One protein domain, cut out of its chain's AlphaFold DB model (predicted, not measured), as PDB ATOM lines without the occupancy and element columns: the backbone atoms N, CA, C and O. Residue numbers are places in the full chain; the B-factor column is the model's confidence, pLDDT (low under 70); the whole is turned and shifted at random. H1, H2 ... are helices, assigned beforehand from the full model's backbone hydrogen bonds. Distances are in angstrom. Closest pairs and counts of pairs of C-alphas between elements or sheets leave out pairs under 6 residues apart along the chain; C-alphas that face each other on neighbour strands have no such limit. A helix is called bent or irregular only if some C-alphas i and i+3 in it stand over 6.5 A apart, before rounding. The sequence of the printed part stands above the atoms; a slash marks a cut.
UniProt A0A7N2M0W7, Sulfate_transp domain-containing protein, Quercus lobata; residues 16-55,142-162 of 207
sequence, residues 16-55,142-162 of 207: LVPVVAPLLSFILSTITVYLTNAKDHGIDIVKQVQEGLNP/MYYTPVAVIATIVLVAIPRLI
ATOM      1  N   LEU A  16      -4.577  45.849   1.102       59.31
ATOM      2  CA  LEU A  16      -5.618  46.614   1.794       59.31
ATOM      3  C   LEU A  16      -6.795  46.962   0.863       59.31
ATOM      4  O   LEU A  16      -7.953  46.951   1.274       59.31
ATOM      5  N   VAL A  17      -6.503  47.221  -0.413       70.56
ATOM      6  CA  VAL A  17      -7.483  47.602  -1.443       70.56
ATOM      7  C   VAL A  17      -8.631  46.585  -1.609       70.56
ATOM      8  O   VAL A  17      -9.779  47.018  -1.586       70.56
ATOM      9  N   PRO A  18      -8.404  45.261  -1.752       68.94
ATOM     10  CA  PRO A  18      -9.493  44.284  -1.882       68.94
ATOM     11  C   PRO A  18     -10.420  44.200  -0.665       68.94
ATOM     12  O   PRO A  18     -11.583  43.847  -0.834       68.94
ATOM     13  N   VAL A  19      -9.933  44.524   0.536       74.25
ATOM     14  CA  VAL A  19     -10.732  44.459   1.771       74.25
ATOM     15  C   VAL A  19     -11.456  45.780   2.029       74.25
ATOM     16  O   VAL A  19     -12.633  45.798   2.380       74.25
ATOM     17  N   VAL A  20     -10.768  46.902   1.823       82.94
ATOM     18  CA  VAL A  20     -11.294  48.235   2.140       82.94
ATOM     19  C   VAL A  20     -12.208  48.766   1.038       82.94
ATOM     20  O   VAL A  20     -13.171  49.461   1.350       82.94
ATOM     21  N   ALA A  21     -11.974  48.423  -0.234       81.81
ATOM     22  CA  ALA A  21     -12.783  48.946  -1.337       81.81
ATOM     23  C   ALA A  21     -14.268  48.521  -1.274       81.81
ATOM     24  O   ALA A  21     -15.116  49.406  -1.407       81.81
ATOM     25  N   PRO A  22     -14.629  47.243  -1.017       84.12
ATOM     26  CA  PRO A  22     -16.031  46.849  -0.864       84.12
ATOM     27  C   PRO A  22     -16.697  47.523   0.338       84.12
ATOM     28  O   PRO A  22     -17.825  47.995   0.229       84.12
ATOM     29  N   LEU A  23     -15.982  47.629   1.466       83.50
ATOM     30  CA  LEU A  23     -16.487  48.271   2.682       83.50
ATOM     31  C   LEU A  23     -16.733  49.769   2.477       83.50
ATOM     32  O   LEU A  23     -17.796  50.274   2.829       83.50
ATOM     33  N   LEU A  24     -15.784  50.483   1.871       87.69
ATOM     34  CA  LEU A  24     -15.921  51.914   1.610       87.69
ATOM     35  C   LEU A  24     -17.027  52.190   0.583       87.69
ATOM     36  O   LEU A  24     -17.825  53.104   0.781       87.69
ATOM     37  N   SER A  25     -17.111  51.377  -0.475       86.31
ATOM     38  CA  SER A  25     -18.191  51.451  -1.468       86.31
ATOM     39  C   SER A  25     -19.565  51.250  -0.821       86.31
ATOM     40  O   SER A  25     -20.491  52.020  -1.081       86.31
ATOM     41  N   PHE A  26     -19.673  50.276   0.083       86.75
ATOM     42  CA  PHE A  26     -20.890  49.991   0.834       86.75
ATOM     43  C   PHE A  26     -21.304  51.154   1.757       86.75
ATOM     44  O   PHE A  26     -22.468  51.568   1.763       86.75
ATOM     45  N   ILE A  27     -20.347  51.726   2.497       87.38
ATOM     46  CA  ILE A  27     -20.587  52.854   3.412       87.38
ATOM     47  C   ILE A  27     -21.006  54.106   2.632       87.38
ATOM     48  O   ILE A  27     -22.026  54.715   2.956       87.38
ATOM     49  N   LEU A  28     -20.256  54.474   1.587       88.38
ATOM     50  CA  LEU A  28     -20.554  55.651   0.764       88.38
ATOM     51  C   LEU A  28     -21.934  55.540   0.114       88.38
ATOM     52  O   LEU A  28     -22.710  56.490   0.173       88.38
ATOM     53  N   SER A  29     -22.274  54.367  -0.428       85.25
ATOM     54  CA  SER A  29     -23.597  54.136  -1.008       85.25
ATOM     55  C   SER A  29     -24.715  54.322   0.008       85.25
ATOM     56  O   SER A  29     -25.718  54.962  -0.296       85.25
ATOM     57  N   THR A  30     -24.555  53.756   1.204       84.94
ATOM     58  CA  THR A  30     -25.554  53.865   2.271       84.94
ATOM     59  C   THR A  30     -25.786  55.331   2.652       84.94
ATOM     60  O   THR A  30     -26.932  55.761   2.783       84.94
ATOM     61  N   ILE A  31     -24.716  56.131   2.748       86.75
ATOM     62  CA  ILE A  31     -24.804  57.572   3.032       86.75
ATOM     63  C   ILE A  31     -25.528  58.314   1.900       86.75
ATOM     64  O   ILE A  31     -26.419  59.118   2.167       86.75
ATOM     65  N   THR A  32     -25.188  58.043   0.637       84.31
ATOM     66  CA  THR A  32     -25.832  58.697  -0.512       84.31
ATOM     67  C   THR A  32     -27.329  58.390  -0.579       84.31
ATOM     68  O   THR A  32     -28.128  59.301  -0.793       84.31
ATOM     69  N   VAL A  33     -27.728  57.137  -0.350       83.62
ATOM     70  CA  VAL A  33     -29.142  56.720  -0.348       83.62
ATOM     71  C   VAL A  33     -29.911  57.346   0.810       83.62
ATOM     72  O   VAL A  33     -31.045  57.791   0.622       83.62
ATOM     73  N   TYR A  34     -29.284  57.423   1.987       81.31
ATOM     74  CA  TYR A  34     -29.858  58.069   3.164       81.31
ATOM     75  C   TYR A  34     -30.103  59.569   2.929       81.31
ATOM     76  O   TYR A  34     -31.183  60.069   3.231       81.31
ATOM     77  N   LEU A  35     -29.142  60.284   2.329       84.00
ATOM     78  CA  LEU A  35     -29.274  61.718   2.036       84.00
ATOM     79  C   LEU A  35     -30.300  62.020   0.934       84.00
ATOM     80  O   LEU A  35     -30.982  63.040   0.991       84.00
ATOM     81  N   THR A  36     -30.409  61.150  -0.071       80.88
ATOM     82  CA  THR A  36     -31.289  61.360  -1.236       80.88
ATOM     83  C   THR A  36     -32.716  60.840  -1.038       80.88
ATOM     84  O   THR A  36     -33.527  60.982  -1.949       80.88
ATOM     85  N   ASN A  37     -33.041  60.250   0.126       73.38
ATOM     86  CA  ASN A  37     -34.316  59.558   0.384       73.38
ATOM     87  C   ASN A  37     -34.726  58.666  -0.802       73.38
ATOM     88  O   ASN A  37     -35.839  58.721  -1.324       73.38
ATOM     89  N   ALA A  38     -33.790  57.835  -1.267       64.50
ATOM     90  CA  ALA A  38     -33.917  57.162  -2.560       64.50
ATOM     91  C   ALA A  38     -35.046  56.109  -2.644       64.50
ATOM     92  O   ALA A  38     -35.329  55.594  -3.725       64.50
ATOM     93  N   LYS A  39     -35.728  55.828  -1.527       59.81
ATOM     94  CA  LYS A  39     -36.975  55.050  -1.499       59.81
ATOM     95  C   LYS A  39     -38.068  55.655  -2.374       59.81
ATOM     96  O   LYS A  39     -38.767  54.908  -3.052       59.81
ATOM     97  N   ASP A  40     -38.172  56.981  -2.405       62.84
ATOM     98  CA  ASP A  40     -39.204  57.678  -3.182       62.84
ATOM     99  C   ASP A  40     -38.895  57.676  -4.690       62.84
ATOM    100  O   ASP A  40     -39.763  57.945  -5.516       62.84
ATOM    101  N   HIS A  41     -37.665  57.302  -5.055       68.88
ATOM    102  CA  HIS A  41     -37.178  57.219  -6.431       68.88
ATOM    103  C   HIS A  41     -37.212  55.787  -7.001       68.88
ATOM    104  O   HIS A  41     -36.679  55.546  -8.082       68.88
ATOM    105  N   GLY A  42     -37.832  54.829  -6.296       70.38
ATOM    106  CA  GLY A  42     -38.054  53.466  -6.796       70.38
ATOM    107  C   GLY A  42     -36.817  52.559  -6.813       70.38
ATOM    108  O   GLY A  42     -36.804  51.568  -7.542       70.38
ATOM    109  N   ILE A  43     -35.774  52.874  -6.038       75.12
ATOM    110  CA  ILE A  43     -34.576  52.028  -5.937       75.12
ATOM    111  C   ILE A  43     -34.878  50.791  -5.086       75.12
ATOM    112  O   ILE A  43     -35.333  50.912  -3.949       75.12
ATOM    113  N   ASP A  44     -34.576  49.602  -5.620       73.50
ATOM    114  CA  ASP A  44     -34.712  48.349  -4.878       73.50
ATOM    115  C   ASP A  44     -33.636  48.264  -3.783       73.50
ATOM    116  O   ASP A  44     -32.425  48.207  -4.045       73.50
ATOM    117  N   ILE A  45     -34.102  48.318  -2.540       77.50
ATOM    118  CA  ILE A  45     -33.292  48.249  -1.325       77.50
ATOM    119  C   ILE A  45     -33.440  46.875  -0.690       77.50
ATOM    120  O   ILE A  45     -34.480  46.220  -0.804       77.50
ATOM    121  N   VAL A  46     -32.403  46.441   0.023       76.06
ATOM    122  CA  VAL A  46     -32.439  45.170   0.747       76.06
ATOM    123  C   VAL A  46     -33.602  45.193   1.748       76.06
ATOM    124  O   VAL A  46     -33.651  46.011   2.667       76.06
ATOM    125  N   LYS A  47     -34.578  44.298   1.549       68.50
ATOM    126  CA  LYS A  47     -35.717  44.130   2.463       68.50
ATOM    127  C   LYS A  47     -35.229  43.629   3.820       68.50
ATOM    128  O   LYS A  47     -34.174  43.005   3.913       68.50
ATOM    129  N   GLN A  48     -36.015  43.869   4.870       67.25
ATOM    130  CA  GLN A  48     -35.697  43.332   6.192       67.25
ATOM    131  C   GLN A  48     -35.511  41.815   6.118       67.25
ATOM    132  O   GLN A  48     -36.406  41.079   5.701       67.25
ATOM    133  N   VAL A  49     -34.322  41.374   6.521       70.00
ATOM    134  CA  VAL A  49     -34.001  39.962   6.695       70.00
ATOM    135  C   VAL A  49     -34.751  39.483   7.933       70.00
ATOM    136  O   VAL A  49     -34.752  40.168   8.953       70.00
ATOM    137  N   GLN A  50     -35.417  38.331   7.843       64.19
ATOM    138  CA  GLN A  50     -36.094  37.747   8.997       64.19
ATOM    139  C   GLN A  50     -35.067  37.455  10.094       64.19
ATOM    140  O   GLN A  50     -34.163  36.639   9.921       64.19
ATOM    141  N   GLU A  51     -35.202  38.154  11.218       63.66
ATOM    142  CA  GLU A  51     -34.364  37.946  12.391       63.66
ATOM    143  C   GLU A  51     -34.928  36.767  13.193       63.66
ATOM    144  O   GLU A  51     -36.068  36.798  13.658       63.66
ATOM    145  N   GLY A  52     -34.147  35.701  13.341       68.81
ATOM    146  CA  GLY A  52     -34.564  34.526  14.098       68.81
ATOM    147  C   GLY A  52     -33.610  33.354  13.924       68.81
ATOM    148  O   GLY A  52     -32.949  33.217  12.896       68.81
ATOM    149  N   LEU A  53     -33.508  32.505  14.949       73.50
ATOM    150  CA  LEU A  53     -32.758  31.254  14.837       73.50
ATOM    151  C   LEU A  53     -33.571  30.283  13.991       73.50
ATOM    152  O   LEU A  53     -34.742  30.039  14.280       73.50
ATOM    153  N   ASN A  54     -32.942  29.710  12.967       78.62
ATOM    154  CA  ASN A  54     -33.594  28.683  12.171       78.62
ATOM    155  C   ASN A  54     -33.861  27.459  13.070       78.62
ATOM    156  O   ASN A  54     -32.933  27.011  13.746       78.62
ATOM    157  N   PRO A  55     -35.087  26.912  13.141       81.44
ATOM    158  CA  PRO A  55     -35.341  25.695  13.906       81.44
ATOM    159  C   PRO A  55     -34.508  24.527  13.355       81.44
ATOM    160  O   PRO A  55     -34.012  24.575  12.230       81.44
ATOM    161  N   MET A 142     -27.769  48.021   6.434       71.00
ATOM    162  CA  MET A 142     -28.293  47.146   5.375       71.00
ATOM    163  C   MET A 142     -29.634  47.621   4.812       71.00
ATOM    164  O   MET A 142     -29.864  47.494   3.613       71.00
ATOM    165  N   TYR A 143     -30.488  48.228   5.640       73.75
ATOM    166  CA  TYR A 143     -31.802  48.718   5.211       73.75
ATOM    167  C   TYR A 143     -31.744  49.752   4.075       73.75
ATOM    168  O   TYR A 143     -32.632  49.807   3.229       73.75
ATOM    169  N   TYR A 144     -30.697  50.578   4.054       76.12
ATOM    170  CA  TYR A 144     -30.515  51.634   3.056       76.12
ATOM    171  C   TYR A 144     -29.537  51.233   1.947       76.12
ATOM    172  O   TYR A 144     -29.151  52.068   1.131       76.12
ATOM    173  N   THR A 145     -29.115  49.968   1.898       81.75
ATOM    174  CA  THR A 145     -28.194  49.506   0.862       81.75
ATOM    175  C   THR A 145     -28.961  49.144  -0.418       81.75
ATOM    176  O   THR A 145     -29.860  48.301  -0.370       81.75
ATOM    177  N   PRO A 146     -28.595  49.709  -1.583       84.25
ATOM    178  CA  PRO A 146     -29.135  49.298  -2.873       84.25
ATOM    179  C   PRO A 146     -28.625  47.918  -3.282       84.25
ATOM    180  O   PRO A 146     -27.423  47.642  -3.203       84.25
ATOM    181  N   VAL A 147     -29.505  47.103  -3.863       86.50
ATOM    182  CA  VAL A 147     -29.127  45.800  -4.446       86.50
ATOM    183  C   VAL A 147     -28.033  45.952  -5.520       86.50
ATOM    184  O   VAL A 147     -27.153  45.101  -5.647       86.50
ATOM    185  N   ALA A 148     -28.012  47.084  -6.233       86.25
ATOM    186  CA  ALA A 148     -27.004  47.400  -7.247       86.25
ATOM    187  C   ALA A 148     -25.561  47.422  -6.705       86.25
ATOM    188  O   ALA A 148     -24.625  47.033  -7.411       86.25
ATOM    189  N   VAL A 149     -25.354  47.840  -5.452       88.31
ATOM    190  CA  VAL A 149     -24.008  47.887  -4.855       88.31
ATOM    191  C   VAL A 149     -23.514  46.494  -4.518       88.31
ATOM    192  O   VAL A 149     -22.365  46.173  -4.807       88.31
ATOM    193  N   ILE A 150     -24.395  45.635  -4.008       87.44
ATOM    194  CA  ILE A 150     -24.074  44.224  -3.772       87.44
ATOM    195  C   ILE A 150     -23.689  43.553  -5.097       87.44
ATOM    196  O   ILE A 150     -22.644  42.907  -5.175       87.44
ATOM    197  N   ALA A 151     -24.465  43.779  -6.164       88.94
ATOM    198  CA  ALA A 151     -24.147  43.263  -7.496       88.94
ATOM    199  C   ALA A 151     -22.785  43.769  -8.010       88.94
ATOM    200  O   ALA A 151     -21.989  42.993  -8.539       88.94
ATOM    201  N   THR A 152     -22.480  45.052  -7.800       87.81
ATOM    202  CA  THR A 152     -21.193  45.646  -8.191       87.81
ATOM    203  C   THR A 152     -20.023  45.025  -7.424       87.81
ATOM    204  O   THR A 152     -19.000  44.707  -8.030       87.81
ATOM    205  N   ILE A 153     -20.165  44.793  -6.114       88.19
ATOM    206  CA  ILE A 153     -19.132  44.141  -5.291       88.19
ATOM    207  C   ILE A 153     -18.830  42.733  -5.816       88.19
ATOM    208  O   ILE A 153     -17.661  42.377  -5.972       88.19
ATOM    209  N   VAL A 154     -19.868  41.955  -6.141       88.94
ATOM    210  CA  VAL A 154     -19.703  40.613  -6.719       88.94
ATOM    211  C   VAL A 154     -18.991  40.686  -8.073       88.94
ATOM    212  O   VAL A 154     -18.016  39.968  -8.287       88.94
ATOM    213  N   LEU A 155     -19.398  41.597  -8.963       89.19
ATOM    214  CA  LEU A 155     -18.760  41.767 -10.275       89.19
ATOM    215  C   LEU A 155     -17.284  42.169 -10.175       89.19
ATOM    216  O   LEU A 155     -16.467  41.686 -10.954       89.19
ATOM    217  N   VAL A 156     -16.917  43.014  -9.210       85.94
ATOM    218  CA  VAL A 156     -15.520  43.424  -8.979       85.94
ATOM    219  C   VAL A 156     -14.683  42.297  -8.357       85.94
ATOM    220  O   VAL A 156     -13.461  42.271  -8.534       85.94
ATOM    221  N   ALA A 157     -15.306  41.353  -7.650       86.12
ATOM    222  CA  ALA A 157     -14.617  40.196  -7.086       86.12
ATOM    223  C   ALA A 157     -14.232  39.156  -8.154       86.12
ATOM    224  O   ALA A 157     -13.168  38.547  -8.044       86.12
ATOM    225  N   ILE A 158     -15.036  38.991  -9.212       87.38
ATOM    226  CA  ILE A 158     -14.824  37.955 -10.241       87.38
ATOM    227  C   ILE A 158     -13.444  38.060 -10.926       87.38
ATOM    228  O   ILE A 158     -12.730  37.057 -10.942       87.38
ATOM    229  N   PRO A 159     -12.985  39.223 -11.437       83.50
ATOM    230  CA  PRO A 159     -11.671  39.322 -12.078       83.50
ATOM    231  C   PRO A 159     -10.502  38.992 -11.149       83.50
ATOM    232  O   PRO A 159      -9.468  38.527 -11.618       83.50
ATOM    233  N   ARG A 160     -10.653  39.215  -9.835       75.94
ATOM    234  CA  ARG A 160      -9.617  38.880  -8.844       75.94
ATOM    235  C   ARG A 160      -9.491  37.376  -8.621       75.94
ATOM    236  O   ARG A 160      -8.445  36.929  -8.167       75.94
ATOM    237  N   LEU A 161     -10.544  36.617  -8.922       79.75
ATOM    238  CA  LEU A 161     -10.547  35.164  -8.805       79.75
ATOM    239  C   LEU A 161      -9.842  34.487  -9.993       79.75
ATOM    240  O   LEU A 161      -9.319  33.386  -9.854       79.75
ATOM    241  N   ILE A 162      -9.798  35.141 -11.159       83.25
ATOM    242  CA  ILE A 162      -9.219  34.574 -12.383       83.25
ATOM    243  C   ILE A 162      -7.716  34.866 -12.436       83.25
ATOM    244  O   ILE A 162      -7.288  35.984 -12.722       83.25
TER     245      ILE A 162
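This is residues 16 to 55 and 142 to 162 of the 207 residues of the protein "Sulfate_transp domain-containing protein" of Quercus lobata (UniProt A0A7N2M0W7). Two helices, H1 and H3, lie side by side and run opposite ways, joined by few contacts, with the very short helix H2 just beyond the last residue of H1. From H2 a long stretch with no named element, residues 42 to 55, leads past the beginning of H3 and away from the pair, and its residues 50 to 55 stick out as a free arm. The printed part has 61 residues with three named helices, in the order H1, H2, H3, and no named strand; the class is all helix. The whole is loose, with a radius of gyration of the C-alphas of 13.9 A, and its outline is flat, spanning 39 by 36 by 19 A.

H1 is residues 16 to 36, the longest helix, and measures 29.8 A from C-alpha 16 at (-5.618, 46.614, 1.794) to C-alpha 36 at (-31.289, 61.360, -1.236). It is neither bent nor irregular, but only just: C-alphas 19 and 22 are 6.4 A apart. H2 is residues 38 to 41, with 5.1 A between its first and last C-alphas. Residues 42 to 55 follow, and their C-alphas lie 8 to 28 A from the mean of all C-alphas. After the cut, H3 is residues 147 to 161 and measures 21.8 A, ending with C-alpha 161 at (-10.547, 35.164, -8.805). It too is neither bent nor irregular, but only just: C-alphas 156 and 159 are 6.4 A apart.

H1 and H3 touch, with 4 pairs of C-alphas within 8 A. Their closest C-alphas are those of Pro 22 and Ile 153, 6.0 A apart. H1 touches H3 with residues 22 to 29 alone, and H3 touches H1 with residues 149 to 153 alone. The two helices stand at a shallow tilt of 13 degrees and run opposite ways, with their centres 13.0 A apart. H1 and H2 are joined by a tight link of 1 residue, Asn 37, and meet only through their link. H2 and H3 are apart. Within hydrogen-bond range are 15 of 17 O i to N i+4 pairs in H1 and 9 of 11 in H3; H2, with 4 residues, is too short for such a pair.

The two C-alphas farthest apart are those of Thr 36 and Pro 55, at 39.0 A. Residues 56 to 141 are cut out and not printed, and C-alphas 55 and 142 are 24.1 A apart across the cut. The link from H2 to H3 runs across this cut. Residues 50 to 55 stand free. The mean pLDDT of the printed part is 78.9, and 11 residues are under 70: residues 16 and 18, residues 38 to 41, which are the whole of H2, residues 47 to 48 and residues 50 to 52.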